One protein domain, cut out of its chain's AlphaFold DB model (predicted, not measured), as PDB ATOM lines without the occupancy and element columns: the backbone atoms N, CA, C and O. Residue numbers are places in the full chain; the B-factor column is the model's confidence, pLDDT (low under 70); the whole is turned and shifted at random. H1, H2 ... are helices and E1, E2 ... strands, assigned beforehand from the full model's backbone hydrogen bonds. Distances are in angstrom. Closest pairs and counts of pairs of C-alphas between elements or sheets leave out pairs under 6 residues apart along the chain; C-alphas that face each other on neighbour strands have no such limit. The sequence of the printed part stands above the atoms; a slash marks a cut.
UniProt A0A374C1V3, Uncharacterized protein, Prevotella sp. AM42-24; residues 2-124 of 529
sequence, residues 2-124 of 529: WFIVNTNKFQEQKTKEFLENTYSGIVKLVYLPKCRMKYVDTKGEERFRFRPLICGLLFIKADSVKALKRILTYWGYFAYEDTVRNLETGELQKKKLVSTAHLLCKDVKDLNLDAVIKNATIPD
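AT A GLANCE: This is residues 2 to 124 of the 529 residues of an uncharacterized protein of Prevotella sp. AM42-24 (UniProt A0A374C1V3). A strongly curled sheet of five strands wraps round one helix, H1, and two hairpin arms stick out from this core: E3 with E4 one way, and the ends of E6 and E7 around residues 86 to 91 another way. The short helices H2 and H3 pack on the sheet away from H1. The printed part has 123 residues, in the order E1 H1 E2 E3 E4 E5 H2 E6 E7 H3; the large sheet runs E2 E5 E1 E7 E6, antiparallel, and the class is mixed, helices and strands. The whole is loose, with a radius of gyration of the C-alphas of 17.5 A and spans of 53 by 45 by 28 A.

IN THESE COORDINATES: In the large sheet, E2 is residues 27 to 31, E5 57 to 62 with 16.3 A from first to last C-alpha, and E1 2 to 6, beginning at C-alpha 2 (-54.442, 5.931, -34.783). E7 is residues 92 to 103, 30.2 A, and E6 77 to 85, 22.7 A. H1 is residues 12 to 22, 15.2 A, beginning at C-alpha 12 (-41.681, 16.848, -33.377). E3 is residues 34 to 40, 19.1 A, and E4 46 to 52, 19.6 A. H2 is residues 65 to 69, and H3 113 to 120, ending at C-alpha 120 (-50.654, 5.203, -42.164).

HOW THE PARTS SIT: The large sheet is strongly twisted, with edge strands E2 and E6. N 31 and O 59 of E2 and E5 are 2.8 A apart, N 5 and O 58 of E1 and E5 2.8 A, and N 6 and O 102 of E1 and E7 2.8 A, within hydrogen-bond range. In the hairpin E6 and E7, N 97 and O 80 are 2.8 A apart; E6 bends by 61 degrees at residue 81 and E7 by 53 degrees at residue 100. H1 is on the sheet at a height of 6.6 A, with the C-alphas of Lys 16 and Val 30 of E2 closest at 6.3 A. E1, H1 and E2 form a split strand-helix-strand unit, two strands that run the same way with E5 between them, its crossover right-handed. H2 is on the opposite face from H1. H3 is on the sheet at a height of 6.5 A, the C-alphas of Phe 3 of E1 and Ala 120 closest at 5.3 A. E2 runs on into E3 at 33 degrees; in the hairpin E3 and E4, N 37 and O 49 are 2.9 A apart. In H1, H2 and H3 every O i to N i+4 pair is within hydrogen-bond range.

THE WHOLE: The C-alphas farthest apart, Gly 44 and Thr 89, are 55.3 A apart. The printed part has no cut and no long link. Its mean pLDDT is 88.7, and no printed residue is under 70.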
ATOM      1  N   TRP A   2     -55.757   5.318 -34.886       95.88
ATOM      2  CA  TRP A   2     -54.442   5.931 -34.783       95.88
ATOM      3  C   TRP A   2     -53.755   6.020 -36.141       95.88
ATOM      4  O   TRP A   2     -53.973   5.179 -37.012       95.88
ATOM      5  N   PHE A   3     -52.922   7.044 -36.313       95.31
ATOM      6  CA  PHE A   3     -52.172   7.280 -37.541       95.31
ATOM      7  C   PHE A   3     -50.737   7.703 -37.244       95.31
ATOM      8  O   PHE A   3     -50.490   8.477 -36.314       95.31
ATOM      9  N   ILE A   4     -49.802   7.238 -38.073       94.88
ATOM     10  CA  ILE A   4     -48.397   7.648 -38.023       94.88
ATOM     11  C   ILE A   4     -48.214   8.939 -38.832       94.88
ATOM     12  O   ILE A   4     -48.606   9.012 -39.998       94.88
ATOM     13  N   VAL A   5     -47.577   9.948 -38.236       95.12
ATOM     14  CA  VAL A   5     -47.283  11.243 -38.864       95.12
ATOM     15  C   VAL A   5     -45.778  11.462 -38.941       95.12
ATOM     16  O   VAL A   5     -45.075  11.416 -37.932       95.12
ATOM     17  N   ASN A   6     -45.300  11.759 -40.145       93.94
ATOM     18  CA  ASN A   6     -43.930  12.140 -40.446       93.94
ATOM     19  C   ASN A   6     -43.748  13.658 -40.366       93.94
ATOM     20  O   ASN A   6     -44.601  14.429 -40.806       93.94
ATOM     21  N   THR A   7     -42.620  14.087 -39.809       93.31
ATOM     22  CA  THR A   7     -42.226  15.490 -39.679       93.31
ATOM     23  C   THR A   7     -40.709  15.647 -39.790       93.31
ATOM     24  O   THR A   7     -39.936  14.687 -39.780       93.31
ATOM     25  N   ASN A   8     -40.255  16.892 -39.892       91.06
ATOM     26  CA  ASN A   8     -38.837  17.204 -39.867       91.06
ATOM     27  C   ASN A   8     -38.228  16.780 -38.524       91.06
ATOM     28  O   ASN A   8     -38.764  17.073 -37.453       91.06
ATOM     29  N   LYS A   9     -37.066  16.125 -38.587       88.62
ATOM     30  CA  LYS A   9     -36.318  15.707 -37.396       88.62
ATOM     31  C   LYS A   9     -36.078  16.900 -36.474       88.62
ATOM     32  O   LYS A   9     -35.677  17.968 -36.941       88.62
ATOM     33  N   PHE A  10     -36.280  16.694 -35.177       85.81
ATOM     34  CA  PHE A  10     -36.154  17.712 -34.128       85.81
ATOM     35  C   PHE A  10     -37.230  18.816 -34.161       85.81
ATOM     36  O   PHE A  10     -37.113  19.798 -33.428       85.81
ATOM     37  N   GLN A  11     -38.275  18.681 -34.988       91.50
ATOM     38  CA  GLN A  11     -39.453  19.562 -35.001       91.50
ATOM     39  C   GLN A  11     -40.710  18.859 -34.453       91.50
ATOM     40  O   GLN A  11     -41.821  19.368 -34.604       91.50
ATOM     41  N   GLU A  12     -40.567  17.699 -33.808       93.06
ATOM     42  CA  GLU A  12     -41.681  16.848 -33.377       93.06
ATOM     43  C   GLU A  12     -42.566  17.552 -32.342       93.06
ATOM     44  O   GLU A  12     -43.786  17.539 -32.467       93.06
ATOM     45  N   GLN A  13     -41.964  18.245 -31.370       92.12
ATOM     46  CA  GLN A  13     -42.701  18.983 -30.336       92.12
ATOM     47  C   GLN A  13     -43.504  20.158 -30.923       92.12
ATOM     48  O   GLN A  13     -44.678  20.313 -30.607       92.12
ATOM     49  N   LYS A  14     -42.914  20.927 -31.848       93.12
ATOM     50  CA  LYS A  14     -43.629  22.005 -32.553       93.12
ATOM     51  C   LYS A  14     -44.750  21.465 -33.436       93.12
ATOM     52  O   LYS A  14     -45.809  22.070 -33.535       93.12
ATOM     53  N   THR A  15     -44.519  20.321 -34.079       94.69
ATOM     54  CA  THR A  15     -45.538  19.666 -34.908       94.69
ATOM     55  C   THR A  15     -46.698  19.181 -34.046       94.69
ATOM     56  O   THR A  15     -47.848  19.353 -34.434       94.69
ATOM     57  N   LYS A  16     -46.408  18.631 -32.860       94.88
ATOM     58  CA  LYS A  16     -47.424  18.268 -31.873       94.88
ATOM     59  C   LYS A  16     -48.305  19.470 -31.520       94.88
ATOM     60  O   LYS A  16     -49.512  19.396 -31.711       94.88
ATOM     61  N   GLU A  17     -47.698  20.576 -31.093       95.00
ATOM     62  CA  GLU A  17     -48.423  21.801 -30.722       95.00
ATOM     63  C   GLU A  17     -49.249  22.353 -31.892       95.00
ATOM     64  O   GLU A  17     -50.407  22.727 -31.720       95.00
ATOM     65  N   PHE A  18     -48.692  22.348 -33.109       95.12
ATOM     66  CA  PHE A  18     -49.413  22.740 -34.321       95.12
ATOM     67  C   PHE A  18     -50.668  21.887 -34.550       95.12
ATOM     68  O   PHE A  18     -51.735  22.441 -34.820       95.12
ATOM     69  N   LEU A  19     -50.559  20.559 -34.444       94.94
ATOM     70  CA  LEU A  19     -51.677  19.645 -34.690       94.94
ATOM     71  C   LEU A  19     -52.763  19.760 -33.613       94.94
ATOM     72  O   LEU A  19     -53.944  19.780 -33.958       94.94
ATOM     73  N   GLU A  20     -52.370  19.880 -32.342       94.44
ATOM     74  CA  GLU A  20     -53.291  20.056 -31.210       94.44
ATOM     75  C   GLU A  20     -54.058  21.382 -31.308       94.44
ATOM     76  O   GLU A  20     -55.276  21.402 -31.136       94.44
ATOM     77  N   ASN A  21     -53.375  22.478 -31.654       92.88
ATOM     78  CA  ASN A  21     -53.986  23.807 -31.700       92.88
ATOM     79  C   ASN A  21     -54.840  24.027 -32.956       92.88
ATOM     80  O   ASN A  21     -55.932  24.584 -32.874       92.88
ATOM     81  N   THR A  22     -54.358  23.590 -34.121       92.94
ATOM     82  CA  THR A  22     -55.011  23.884 -35.411       92.94
ATOM     83  C   THR A  22     -56.212  22.976 -35.665       92.94
ATOM     84  O   THR A  22     -57.180  23.389 -36.301       92.94
ATOM     85  N   TYR A  23     -56.168  21.733 -35.172       92.38
ATOM     86  CA  TYR A  23     -57.156  20.705 -35.505       92.38
ATOM     87  C   TYR A  23     -57.814  20.067 -34.274       92.38
ATOM     88  O   TYR A  23     -58.251  18.920 -34.362       92.38
ATOM     89  N   SER A  24     -57.948  20.789 -33.157       86.19
ATOM     90  CA  SER A  24     -58.536  20.303 -31.888       86.19
ATOM     91  C   SER A  24     -59.923  19.643 -32.023       86.19
ATOM     92  O   SER A  24     -60.290  18.755 -31.251       86.19
ATOM     93  N   GLY A  25     -60.702  20.026 -33.040       87.06
ATOM     94  CA  GLY A  25     -61.995  19.411 -33.352       87.06
ATOM     95  C   GLY A  25     -61.921  18.039 -34.038       87.06
ATOM     96  O   GLY A  25     -62.918  17.325 -34.033       87.06
ATOM     97  N   ILE A  26     -60.777  17.666 -34.626       92.62
ATOM     98  CA  ILE A  26     -60.587  16.455 -35.452       92.62
ATOM     99  C   ILE A  26     -59.509  15.532 -34.869       92.62
ATOM    100  O   ILE A  26     -59.700  14.315 -34.823       92.62
ATOM    101  N   VAL A  27     -58.379  16.101 -34.442       94.06
ATOM    102  CA  VAL A  27     -57.277  15.401 -33.779       94.06
ATOM    103  C   VAL A  27     -57.557  15.403 -32.280       94.06
ATOM    104  O   VAL A  27     -57.516  16.448 -31.640       94.06
ATOM    105  N   LYS A  28     -57.871  14.232 -31.723       93.06
ATOM    106  CA  LYS A  28     -58.235  14.074 -30.304       93.06
ATOM    107  C   LYS A  28     -57.047  13.883 -29.390       93.06
ATOM    108  O   LYS A  28     -57.117  14.242 -28.221       93.06
ATOM    109  N   LEU A  29     -55.984  13.281 -29.907       94.94
ATOM    110  CA  LEU A  29     -54.788  13.011 -29.132       94.94
ATOM    111  C   LEU A  29     -53.571  13.057 -30.042       94.94
ATOM    112  O   LEU A  29     -53.618  12.548 -31.162       94.94
ATOM    113  N   VAL A  30     -52.481  13.627 -29.534       95.88
ATOM    114  CA  VAL A  30     -51.166  13.561 -30.165       95.88
ATOM    115  C   VAL A  30     -50.181  12.906 -29.207       95.88
ATOM    116  O   VAL A  30     -49.827  13.459 -28.162       95.88
ATOM    117  N   TYR A  31     -49.715  11.717 -29.579       95.69
ATOM    118  CA  TYR A  31     -48.707  10.978 -28.838       95.69
ATOM    119  C   TYR A  31     -47.328  11.190 -29.465       95.69
ATOM    120  O   TYR A  31     -47.097  10.917 -30.644       95.69
ATOM    121  N   LEU A  32     -46.402  11.693 -28.653       93.31
ATOM    122  CA  LEU A  32     -44.995  11.853 -29.001       93.31
ATOM    123  C   LEU A  32     -44.190  10.960 -28.052       93.31
ATOM    124  O   LEU A  32     -44.018  11.364 -26.898       93.31
ATOM    125  N   PRO A  33     -43.702   9.787 -28.497       89.50
ATOM    126  CA  PRO A  33     -42.929   8.910 -27.631       89.50
ATOM    127  C   PRO A  33     -41.614   9.592 -27.259       89.50
ATOM    128  O   PRO A  33     -40.873  10.071 -28.126       89.50
ATOM    129  N   LYS A  34     -41.320   9.654 -25.961       86.25
ATOM    130  CA  LYS A  34     -40.116  10.288 -25.415       86.25
ATOM    131  C   LYS A  34     -39.302   9.255 -24.651       86.25
ATOM    132  O   LYS A  34     -39.871   8.429 -23.955       86.25
ATOM    133  N   CYS A  35     -37.981   9.339 -24.742       80.44
ATOM    134  CA  CYS A  35     -37.069   8.533 -23.937       80.44
ATOM    135  C   CYS A  35     -36.146   9.415 -23.101       80.44
ATOM    136  O   CYS A  35     -35.850  10.567 -23.458       80.44
ATOM    137  N   ARG A  36     -35.686   8.867 -21.974       80.56
ATOM    138  CA  ARG A  36     -34.746   9.543 -21.088       80.56
ATOM    139  C   ARG A  36     -33.318   9.241 -21.538       80.56
ATOM    140  O   ARG A  36     -32.813   8.137 -21.397       80.56
ATOM    141  N   MET A  37     -32.632  10.254 -22.057       74.19
ATOM    142  CA  MET A  37     -31.235  10.141 -22.476       74.19
ATOM    143  C   MET A  37     -30.306  10.693 -21.400       74.19
ATOM    144  O   MET A  37     -30.374  11.884 -21.071       74.19
ATOM    145  N   LYS A  38     -29.407   9.840 -20.907       80.62
ATOM    146  CA  LYS A  38     -28.280  10.239 -20.061       80.62
ATOM    147  C   LYS A  38     -27.226  10.960 -20.906       80.62
ATOM    148  O   LYS A  38     -26.929  10.546 -22.026       80.62
ATOM    149  N   TYR A  39     -26.683  12.058 -20.401       80.12
ATOM    150  CA  TYR A  39     -25.546  12.752 -21.001       80.12
ATOM    151  C   TYR A  39     -24.681  13.371 -19.906       80.12
ATOM    152  O   TYR A  39     -25.171  13.671 -18.822       80.12
ATOM    153  N   VAL A  40     -23.401  13.564 -20.200       83.19
ATOM    154  CA  VAL A  40     -22.479  14.285 -19.320       83.19
ATOM    155  C   VAL A  40     -22.468  15.742 -19.768       83.19
ATOM    156  O   VAL A  40     -22.331  16.015 -20.965       83.19
ATOM    157  N   ASP A  41     -22.711  16.669 -18.847       85.50
ATOM    158  CA  ASP A  41     -22.654  18.094 -19.157       85.50
ATOM    159  C   ASP A  41     -21.205  18.610 -19.240       85.50
ATOM    160  O   ASP A  41     -20.236  17.871 -19.064       85.50
ATOM    161  N   THR A  42     -21.036  19.896 -19.546       83.94
ATOM    162  CA  THR A  42     -19.710  20.518 -19.689       83.94
ATOM    163  C   THR A  42     -18.900  20.551 -18.391       83.94
ATOM    164  O   THR A  42     -17.712  20.857 -18.440       83.94
ATOM    165  N   LYS A  43     -19.515  20.238 -17.243       83.75
ATOM    166  CA  LYS A  43     -18.879  20.172 -15.924       83.75
ATOM    167  C   LYS A  43     -18.569  18.739 -15.489       83.75
ATOM    168  O   LYS A  43     -18.050  18.547 -14.396       83.75
ATOM    169  N   GLY A  44     -18.866  17.741 -16.324       81.81
ATOM    170  CA  GLY A  44     -18.685  16.335 -15.970       81.81
ATOM    171  C   GLY A  44     -19.841  15.742 -15.159       81.81
ATOM    172  O   GLY A  44     -19.753  14.581 -14.767       81.81
ATOM    173  N   GLU A  45     -20.927  16.489 -14.916       85.25
ATOM    174  CA  GLU A  45     -22.080  15.985 -14.166       85.25
ATOM    175  C   GLU A  45     -23.004  15.167 -15.071       85.25
ATOM    176  O   GLU A  45     -23.322  15.546 -16.205       85.25
ATOM    177  N   GLU A  46     -23.488  14.039 -14.553       86.81
ATOM    178  CA  GLU A  46     -24.476  13.224 -15.246       86.81
ATOM    179  C   GLU A  46     -25.855  13.889 -15.184       86.81
ATOM    180  O   GLU A  46     -26.463  14.030 -14.123       86.81
ATOM    181  N   ARG A  47     -26.382  14.273 -16.347       86.25
ATOM    182  CA  ARG A  47     -27.718  14.852 -16.495       86.25
ATOM    183  C   ARG A  47     -28.586  14.024 -17.426       86.25
ATOM    184  O   ARG A  47     -28.127  13.175 -18.191       86.25
ATOM    185  N   PHE A  48     -29.885  14.293 -17.363       80.50
ATOM    186  CA  PHE A  48     -30.884  13.625 -18.182       80.50
ATOM    187  C   PHE A  48     -31.697  14.638 -18.967       80.50
ATOM    188  O   PHE A  48     -32.039  15.706 -18.465       80.50
ATOM    189  N   ARG A  49     -32.031  14.286 -20.206       80.12
ATOM    190  CA  ARG A  49     -32.961  15.051 -21.040       80.12
ATOM    191  C   ARG A  49     -33.929  14.119 -21.739       80.12
ATOM    192  O   ARG A  49     -33.552  13.015 -22.130       80.12
ATOM    193  N   PHE A  50     -35.143  14.604 -21.952       81.56
ATOM    194  CA  PHE A  50     -36.113  13.921 -22.792       81.56
ATOM    195  C   PHE A  50     -35.853  14.237 -24.259       81.56
ATOM    196  O   PHE A  50     -35.621  15.389 -24.634       81.56
ATOM    197  N   ARG A  51     -35.878  13.202 -25.091       81.00
ATOM    198  CA  ARG A  51     -35.796  13.313 -26.551       81.00
ATOM    199  C   ARG A  51     -36.871  12.439 -27.186       81.00
ATOM    200  O   ARG A  51     -37.301  11.489 -26.536       81.00
ATOM    201  N   PRO A  52     -37.303  12.737 -28.424       84.94
ATOM    202  CA  PRO A  52     -38.133  11.809 -29.181       84.94
ATOM    203  C   PRO A  52     -37.451  10.442 -29.240       84.94
ATOM    204  O   PRO A  52     -36.278  10.359 -29.610       84.94
ATOM    205  N   LEU A  53     -38.176   9.390 -28.862       86.50
ATOM    206  CA  LEU A  53     -37.686   8.014 -28.953       86.50
ATOM    207  C   LEU A  53     -37.504   7.614 -30.425       86.50
ATOM    208  O   LEU A  53     -36.529   6.956 -30.777       86.50
ATOM    209  N   ILE A  54     -38.411   8.080 -31.290       89.31
ATOM    210  CA  ILE A  54     -38.323   7.937 -32.741       89.31
ATOM    211  C   ILE A  54     -38.252   9.333 -33.364       89.31
ATOM    212  O   ILE A  54     -39.225  10.085 -33.364       89.31
ATOM    213  N   CYS A  55     -37.086   9.701 -33.896       88.19
ATOM    214  CA  CYS A  55     -36.889  11.011 -34.520       88.19
ATOM    215  C   CYS A  55     -37.671  11.139 -35.837       88.19
ATOM    216  O   CYS A  55     -37.551  10.289 -36.720       88.19
ATOM    217  N   GLY A  56     -38.362  12.264 -36.009       90.75
ATOM    218  CA  GLY A  56     -39.146  12.615 -37.192       90.75
ATOM    219  C   GLY A  56     -40.553  12.023 -37.218       90.75
ATOM    220  O   GLY A  56     -41.237  12.186 -38.220       90.75
ATOM    221  N   LEU A  57     -41.000  11.351 -36.152       93.50
ATOM    222  CA  LEU A  57     -42.318  10.718 -36.106       93.50
ATOM    223  C   LEU A  57     -43.093  11.099 -34.840       93.50
ATOM    224  O   LEU A  57     -42.527  11.263 -33.760       93.50
ATOM    225  N   LEU A  58     -44.407  11.224 -34.997       95.19
ATOM    226  CA  LEU A  58     -45.394  11.311 -33.922       95.19
ATOM    227  C   LEU A  58     -46.670  10.584 -34.352       95.19
ATOM    228  O   LEU A  58     -46.826  10.223 -35.518       95.19
ATOM    229  N   PHE A  59     -47.590  10.388 -33.418       96.69
ATOM    230  CA  PHE A  59     -48.817   9.635 -33.647       96.69
ATOM    231  C   PHE A  59     -50.024  10.487 -33.304       96.69
ATOM    232  O   PHE A  59     -50.001  11.232 -32.325       96.69
ATOM    233  N   ILE A  60     -51.089  10.362 -34.089       97.06
ATOM    234  CA  ILE A  60     -52.341  11.071 -33.828       97.06
ATOM    235  C   ILE A  60     -53.511  10.105 -33.727       97.06
ATOM    236  O   ILE A  60     -53.592   9.147 -34.495       97.06
ATOM    237  N   LYS A  61     -54.446  10.388 -32.820       95.81
ATOM    238  CA  LYS A  61     -55.770   9.763 -32.790       95.81
ATOM    239  C   LYS A  61     -56.770  10.740 -33.395       95.81
ATOM    240  O   LYS A  61     -56.884  11.872 -32.921       95.81
ATOM    241  N   ALA A  62     -57.485  10.316 -34.433       93.12
ATOM    242  CA  ALA A  62     -58.535  11.118 -35.062       93.12
ATOM    243  C   ALA A  62     -59.910  10.453 -34.912       93.12
ATOM    244  O   ALA A  62     -60.002   9.227 -34.813       93.12
ATOM    245  N   ASP A  63     -60.967  11.270 -34.940       86.50
ATOM    246  CA  ASP A  63     -62.360  10.820 -34.763       86.50
ATOM    247  C   ASP A  63     -62.809   9.808 -35.810       86.50
ATOM    248  O   ASP A  63     -63.468   8.817 -35.515       86.50
ATOM    249  N   SER A  64     -62.486  10.081 -37.071       89.62
ATOM    250  CA  SER A  64     -62.832   9.213 -38.187       89.62
ATOM    251  C   SER A  64     -61.953   9.516 -39.390       89.62
ATOM    252  O   SER A  64     -61.476  10.641 -39.565       89.62
ATOM    253  N   VAL A  65     -61.822   8.533 -40.282       91.19
ATOM    254  CA  VAL A  65     -61.179   8.711 -41.594       91.19
ATOM    255  C   VAL A  65     -61.834   9.857 -42.370       91.19
ATOM    256  O   VAL A  65     -61.144  10.688 -42.956       91.19
ATOM    257  N   LYS A  66     -63.169   9.972 -42.320       92.31
ATOM    258  CA  LYS A  66     -63.909  11.060 -42.979       92.31
ATOM    259  C   LYS A  66     -63.512  12.434 -42.442       92.31
ATOM    260  O   LYS A  66     -63.341  13.364 -43.226       92.31
ATOM    261  N   ALA A  67     -63.362  12.573 -41.124       90.62
ATOM    262  CA  ALA A  67     -62.935  13.826 -40.515       90.62
ATOM    263  C   ALA A  67     -61.492  14.173 -40.903       90.62
ATOM    264  O   ALA A  67     -61.236  15.317 -41.280       90.62
ATOM    265  N   LEU A  68     -60.600  13.180 -40.876       93.19
ATOM    266  CA  LEU A  68     -59.189  13.323 -41.225       93.19
ATOM    267  C   LEU A  68     -58.992  13.757 -42.690       93.19
ATOM    268  O   LEU A  68     -58.220  14.673 -42.952       93.19
ATOM    269  N   LYS A  69     -59.761  13.204 -43.639       94.62
ATOM    270  CA  LYS A  69     -59.713  13.603 -45.063       94.62
ATOM    271  C   LYS A  69     -59.919  15.104 -45.300       94.62
ATOM    272  O   LYS A  69     -59.413  15.631 -46.282       94.62
ATOM    273  N   ARG A  70     -60.654  15.803 -44.426       92.12
ATOM    274  CA  ARG A  70     -60.954  17.241 -44.591       92.12
ATOM    275  C   ARG A  70     -59.742  18.143 -44.362       92.12
ATOM    276  O   ARG A  70     -59.727  19.257 -44.875       92.12
ATOM    277  N   ILE A  71     -58.763  17.676 -43.590       93.62
ATOM    278  CA  ILE A  71     -57.574  18.451 -43.204       93.62
ATOM    279  C   ILE A  71     -56.309  17.994 -43.931       93.62
ATOM    280  O   ILE A  71     -55.223  18.502 -43.657       93.62
ATOM    281  N   LEU A  72     -56.442  17.046 -44.861       95.00
ATOM    282  CA  LEU A  72     -55.338  16.507 -45.639       95.00
ATOM    283  C   LEU A  72     -55.415  16.953 -47.099       95.00
ATOM    284  O   LEU A  72     -56.489  17.102 -47.682       95.00
ATOM    285  N   THR A  73     -54.251  17.141 -47.707       92.75
ATOM    286  CA  THR A  73     -54.108  17.211 -49.160       92.75
ATOM    287  C   THR A  73     -54.255  15.817 -49.773       92.75
ATOM    288  O   THR A  73     -54.212  14.809 -49.068       92.75
ATOM    289  N   TYR A  74     -54.358  15.747 -51.103       88.94
ATOM    290  CA  TYR A  74     -54.375  14.478 -51.840       88.94
ATOM    291  C   TYR A  74     -53.182  13.566 -51.493       88.94
ATOM    292  O   TYR A  74     -53.336  12.354 -51.399       88.94
ATOM    293  N   TRP A  75     -52.018  14.164 -51.221       88.75
ATOM    294  CA  TRP A  75     -50.782  13.457 -50.882       88.75
ATOM    295  C   TRP A  75     -50.607  13.191 -49.374       88.75
ATOM    296  O   TRP A  75     -49.526  12.803 -48.943       88.75
ATOM    297  N   GLY A  76     -51.630  13.445 -48.552       92.25
ATOM    298  CA  GLY A  76     -51.590  13.181 -47.110       92.25
ATOM    299  C   GLY A  76     -50.848  14.222 -46.265       92.25
ATOM    300  O   GLY A  76     -50.539  13.937 -45.109       92.25
ATOM    301  N   TYR A  77     -50.569  15.417 -46.797       94.69
ATOM    302  CA  TYR A  77     -50.014  16.536 -46.018       94.69
ATOM    303  C   TYR A  77     -51.115  17.309 -45.297       94.69
ATOM    304  O   TYR A  77     -52.200  17.479 -45.846       94.69
ATOM    305  N   PHE A  78     -50.830  17.840 -44.108       95.44
ATOM    306  CA  PHE A  78     -51.806  18.643 -43.366       95.44
ATOM    307  C   PHE A  78     -51.940  20.047 -43.966       95.44
ATOM    308  O   PHE A  78     -50.944  20.761 -44.102       95.44
ATOM    309  N   ALA A  79     -53.163  20.455 -44.306       93.50
ATOM    310  CA  ALA A  79     -53.461  21.768 -44.873       93.50
ATOM    311  C   ALA A  79     -54.211  22.655 -43.870       93.50
ATOM    312  O   ALA A  79     -55.228  22.240 -43.320       93.50
ATOM    313  N   TYR A  80     -53.738  23.888 -43.692       91.62
ATOM    314  CA  TYR A  80     -54.285  24.864 -42.745       91.62
ATOM    315  C   TYR A  80     -54.491  26.223 -43.413       91.62
ATOM    316  O   TYR A  80     -53.984  26.465 -44.506       91.62
ATOM    317  N   GLU A  81     -55.245  27.106 -42.770       89.12
ATOM    318  CA  GLU A  81     -55.386  28.497 -43.200       89.12
ATOM    319  C   GLU A  81     -54.595  29.409 -42.270       89.12
ATOM    320  O   GLU A  81     -54.670  29.264 -41.052       89.12
ATOM    321  N   ASP A  82     -53.861  30.354 -42.850       85.56
ATOM    322  CA  ASP A  82     -53.142  31.381 -42.102       85.56
ATOM    323  C   ASP A  82     -53.231  32.734 -42.819       85.56
ATOM    324  O   ASP A  82     -53.505  32.813 -44.022       85.56
ATOM    325  N   THR A  83     -53.021  33.815 -42.076       85.19
ATOM    326  CA  THR A  83     -53.016  35.176 -42.611       85.19
ATOM    327  C   THR A  83     -51.600  35.539 -43.031       85.19
ATOM    328  O   THR A  83     -50.739  35.817 -42.201       85.19
ATOM    329  N   VAL A  84     -51.354  35.553 -44.339       83.44
ATOM    330  CA  VAL A  84     -50.031  35.806 -44.914       83.44
ATOM    331  C   VAL A  84     -50.010  37.183 -45.558       83.44
ATOM    332  O   VAL A  84     -50.944  37.578 -46.258       83.44
ATOM    333  N   ARG A  85     -48.919  37.920 -45.354       82.06
ATOM    334  CA  ARG A  85     -48.695  39.199 -46.027       82.06
ATOM    335  C   ARG A  85     -48.355  38.960 -47.497       82.06
ATOM    336  O   ARG A  85     -47.410  38.235 -47.805       82.06
ATOM    337  N   ASN A  86     -49.113  39.569 -48.401       77.19
ATOM    338  CA  ASN A  86     -48.784  39.573 -49.817       77.19
ATOM    339  C   ASN A  86     -47.500  40.397 -50.029       77.19
ATOM    340  O   ASN A  86     -47.440  41.559 -49.635       77.19
ATOM    341  N   LEU A  87     -46.467  39.780 -50.611       78.12
ATOM    342  CA  LEU A  87     -45.162  40.415 -50.817       78.12
ATOM    343  C   LEU A  87     -45.209  41.549 -51.856       78.12
ATOM    344  O   LEU A  87     -44.354  42.426 -51.810       78.12
ATOM    345  N   GLU A  88     -46.203  41.552 -52.750       77.75
ATOM    346  CA  GLU A  88     -46.357  42.556 -53.811       77.75
ATOM    347  C   GLU A  88     -47.239  43.733 -53.378       77.75
ATOM    348  O   GLU A  88     -46.901  44.884 -53.634       77.75
ATOM    349  N   THR A  89     -48.359  43.466 -52.695       78.12
ATOM    350  CA  THR A  89     -49.330  44.509 -52.308       78.12
ATOM    351  C   THR A  89     -49.216  44.947 -50.848       78.12
ATOM    352  O   THR A  89     -49.804  45.947 -50.450       78.12
ATOM    353  N   GLY A  90     -48.478  44.207 -50.017       75.62
ATOM    354  CA  GLY A  90     -48.311  44.486 -48.590       75.62
ATOM    355  C   GLY A  90     -49.525  44.157 -47.712       75.62
ATOM    356  O   GLY A  90     -49.385  44.208 -46.488       75.62
ATOM    357  N   GLU A  91     -50.666  43.793 -48.304       83.06
ATOM    358  CA  GLU A  91     -51.923  43.471 -47.620       83.06
ATOM    359  C   GLU A  91     -51.914  42.074 -46.986       83.06
ATOM    360  O   GLU A  91     -51.303  41.130 -47.495       83.06
ATOM    361  N   LEU A  92     -52.631  41.929 -45.872       82.75
ATOM    362  CA  LEU A  92     -52.840  40.649 -45.201       82.75
ATOM    363  C   LEU A  92     -53.959  39.868 -45.899       82.75
ATOM    364  O   LEU A  92     -55.090  40.342 -45.988       82.75
ATOM    365  N   GLN A  93     -53.658  38.659 -46.369       82.69
ATOM    366  CA  GLN A  93     -54.624  37.787 -47.036       82.69
ATOM    367  C   GLN A  93     -54.647  36.414 -46.367       82.69
ATOM    368  O   GLN A  93     -53.598  35.829 -46.091       82.69
ATOM    369  N   LYS A  94     -55.845  35.863 -46.145       84.31
ATOM    370  CA  LYS A  94     -55.986  34.466 -45.724       84.31
ATOM    371  C   LYS A  94     -55.600  33.552 -46.881       84.31
ATOM    372  O   LYS A  94     -56.174  33.649 -47.965       84.31
ATOM    373  N   LYS A  95     -54.637  32.662 -46.654       86.31
ATOM    374  CA  LYS A  95     -54.194  31.671 -47.636       86.31
ATOM    375  C   LYS A  95     -54.205  30.281 -47.028       86.31
ATOM    376  O   LYS A  95     -53.859  30.089 -45.864       86.31
ATOM    377  N   LYS A  96     -54.567  29.304 -47.857       87.38
ATOM    378  CA  LYS A  96     -54.426  27.889 -47.526       87.38
ATOM    379  C   LYS A  96     -52.968  27.482 -47.721       87.38
ATOM    380  O   LYS A  96     -52.436  27.574 -48.826       87.38
ATOM    381  N   LEU A  97     -52.333  27.055 -46.640       90.38
ATOM    382  CA  LEU A  97     -50.950  26.611 -46.579       90.38
ATOM    383  C   LEU A  97     -50.885  25.101 -46.337       90.38
ATOM    384  O   LEU A  97     -51.850  24.471 -45.901       90.38
ATOM    385  N   VAL A  98     -49.724  24.515 -46.626       91.19
ATOM    386  CA  VAL A  98     -49.454  23.088 -46.431       91.19
ATOM    387  C   VAL A  98     -48.298  22.948 -45.447       91.19
ATOM    388  O   VAL A  98     -47.242  23.554 -45.623       91.19
ATOM    389  N   SER A  99     -48.519  22.182 -44.384       91.69
ATOM    390  CA  SER A  99     -47.498  21.855 -43.391       91.69
ATOM    391  C   SER A  99     -46.495  20.858 -43.964       91.69
ATOM    392  O   SER A  99     -46.814  20.094 -44.869       91.69
ATOM    393  N   THR A 100     -45.286  20.810 -43.407       90.19
ATOM    394  CA  THR A 100     -44.326  19.735 -43.704       90.19
ATOM    395  C   THR A 100     -44.733  18.401 -43.073       90.19
ATOM    396  O   THR A 100     -44.248  17.350 -43.497       90.19
ATOM    397  N   ALA A 101     -45.637  18.430 -42.087       93.94
ATOM    398  CA  ALA A 101     -46.215  17.233 -41.501       93.94
ATOM    399  C   ALA A 101     -47.122  16.512 -42.508       93.94
ATOM    400  O   ALA A 101     -47.942  17.142 -43.184       93.94
ATOM    401  N   HIS A 102     -46.997  15.190 -42.583       94.69
ATOM    402  CA  HIS A 102     -47.803  14.344 -43.463       94.69
ATOM    403  C   HIS A 102     -47.949  12.935 -42.895       94.69
ATOM    404  O   HIS A 102     -47.142  12.503 -42.075       94.69
ATOM    405  N   LEU A 103     -48.983  12.214 -43.320       94.38
ATOM    406  CA  LEU A 103     -49.149  10.804 -42.972       94.38
ATOM    407  C   LEU A 103     -47.967   9.971 -43.492       94.38
ATOM    408  O   LEU A 103     -47.485  10.200 -44.603       94.38
ATOM    409  N   LEU A 104     -47.497   9.002 -42.699       91.06
ATOM    410  CA  LEU A 104     -46.423   8.103 -43.123       91.06
ATOM    411  C   LEU A 104     -46.929   7.180 -44.239       91.06
ATOM    412  O   LEU A 104     -47.640   6.210 -43.990       91.06
ATOM    413  N   CYS A 105     -46.538   7.480 -45.474       85.88
ATOM    414  CA  CYS A 105     -46.782   6.640 -46.636       85.88
ATOM    415  C   CYS A 105     -45.656   6.861 -47.646       85.88
ATOM    416  O   CYS A 105     -45.353   8.002 -48.000       85.88
ATOM    417  N   LYS A 106     -45.031   5.783 -48.119       72.38
ATOM    418  CA  LYS A 106     -44.066   5.862 -49.218       72.38
ATOM    419  C   LYS A 106     -44.792   5.851 -50.566       72.38
ATOM    420  O   LYS A 106     -45.941   5.427 -50.649       72.38
ATOM    421  N   ASP A 107     -44.118   6.358 -51.599       70.81
ATOM    422  CA  ASP A 107     -44.530   6.273 -53.006       70.81
ATOM    423  C   ASP A 107     -45.956   6.795 -53.255       70.81
ATOM    424  O   ASP A 107     -46.734   6.256 -54.034       70.81
ATOM    425  N   VAL A 108     -46.275   7.919 -52.603       76.75
ATOM    426  CA  VAL A 108     -47.601   8.556 -52.629       76.75
ATOM    427  C   VAL A 108     -48.076   8.875 -54.052       76.75
ATOM    428  O   VAL A 108     -49.276   8.950 -54.268       76.75
ATOM    429  N   LYS A 109     -47.150   9.028 -55.015       75.81
ATOM    430  CA  LYS A 109     -47.399   9.439 -56.410       75.81
ATOM    431  C   LYS A 109     -48.444   8.587 -57.135       75.81
ATOM    432  O   LYS A 109     -49.210   9.147 -57.914       75.81
ATOM    433  N   ASP A 110     -48.502   7.293 -56.832       78.62
ATOM    434  CA  ASP A 110     -49.400   6.334 -57.489       78.62
ATOM    435  C   ASP A 110     -50.595   5.937 -56.602       78.62
ATOM    436  O   ASP A 110     -51.371   5.043 -56.939       78.62
ATOM    437  N   LEU A 111     -50.757   6.598 -55.451       83.19
ATOM    438  CA  LEU A 111     -51.785   6.295 -54.462       83.19
ATOM    439  C   LEU A 111     -52.834   7.406 -54.392       83.19
ATOM    440  O   LEU A 111     -52.557   8.588 -54.588       83.19
ATOM    441  N   ASN A 112     -54.066   7.012 -54.074       89.19
ATOM    442  CA  ASN A 112     -55.113   7.951 -53.691       89.19
ATOM    443  C   ASN A 112     -55.080   8.209 -52.176       89.19
ATOM    444  O   ASN A 112     -54.475   7.458 -51.407       89.19
ATOM    445  N   LEU A 113     -55.771   9.262 -51.733       91.38
ATOM    446  CA  LEU A 113     -55.817   9.642 -50.318       91.38
ATOM    447  C   LEU A 113     -56.326   8.508 -49.406       91.38
ATOM    448  O   LEU A 113     -55.873   8.384 -48.272       91.38
ATOM    449  N   ASP A 114     -57.238   7.665 -49.891       91.81
ATOM    450  CA  ASP A 114     -57.732   6.505 -49.142       91.81
ATOM    451  C   ASP A 114     -56.631   5.483 -48.852       91.81
ATOM    452  O   ASP A 114     -56.485   5.035 -47.714       91.81
ATOM    453  N   ALA A 115     -55.813   5.161 -49.852       90.06
ATOM    454  CA  ALA A 115     -54.674   4.270 -49.691       90.06
ATOM    455  C   ALA A 115     -53.608   4.872 -48.763       90.06
ATOM    456  O   ALA A 115     -53.073   4.163 -47.915       90.06
ATOM    457  N   VAL A 116     -53.354   6.182 -48.856       91.56
ATOM    458  CA  VAL A 116     -52.421   6.886 -47.956       91.56
ATOM    459  C   VAL A 116     -52.878   6.792 -46.502       91.56
ATOM    460  O   VAL A 116     -52.089   6.445 -45.623       91.56
ATOM    461  N   ILE A 117     -54.162   7.056 -46.242       93.19
ATOM    462  CA  ILE A 117     -54.737   6.951 -44.896       93.19
ATOM    463  C   ILE A 117     -54.668   5.508 -44.400       93.19
ATOM    464  O   ILE A 117     -54.207   5.273 -43.282       93.19
ATOM    465  N   LYS A 118     -55.071   4.538 -45.231       90.69
ATOM    466  CA  LYS A 118     -55.016   3.112 -44.892       90.69
ATOM    467  C   LYS A 118     -53.594   2.684 -44.524       90.69
ATOM    468  O   LYS A 118     -53.403   2.034 -43.502       90.69
ATOM    469  N   ASN A 119     -52.592   3.074 -45.307       89.12
ATOM    470  CA  ASN A 119     -51.197   2.717 -45.051       89.12
ATOM    471  C   ASN A 119     -50.662   3.341 -43.757       89.12
ATOM    472  O   ASN A 119     -49.891   2.699 -43.059       89.12
ATOM    473  N   ALA A 120     -51.086   4.553 -43.400       91.94
ATOM    474  CA  ALA A 120     -50.654   5.203 -42.164       91.94
ATOM    475  C   ALA A 120     -51.432   4.755 -40.912       91.94
ATOM    476  O   ALA A 120     -51.087   5.189 -39.812       91.94
ATOM    477  N   THR A 121     -52.488   3.947 -41.065       93.12
ATOM    478  CA  THR A 121     -53.375   3.526 -39.969       93.12
ATOM    479  C   THR A 121     -52.693   2.507 -39.056       93.12
ATOM    480  O   THR A 121     -51.981   1.611 -39.512       93.12
ATOM    481  N   ILE A 122     -52.961   2.626 -37.757       92.94
ATOM    482  CA  ILE A 122     -52.512   1.711 -36.708       92.94
ATOM    483  C   ILE A 122     -53.757   1.218 -35.957       92.94
ATOM    484  O   ILE A 122     -54.580   2.056 -35.561       92.94
ATOM    485  N   PRO A 123     -53.919  -0.102 -35.764       91.50
ATOM    486  CA  PRO A 123     -54.924  -0.646 -34.859       91.50
ATOM    487  C   PRO A 123     -54.777  -0.072 -33.443       91.50
ATOM    488  O   PRO A 123     -53.667   0.217 -32.995       91.50
ATOM    489  N   ASP A 124     -55.894   0.104 -32.733       90.88
ATOM    490  CA  ASP A 124     -55.863   0.659 -31.373       90.88
ATOM    491  C   ASP A 124     -55.067  -0.270 -30.419       90.88
ATOM    492  O   ASP A 124     -54.259   0.240 -29.649       90.88
TER     493      ASP A 124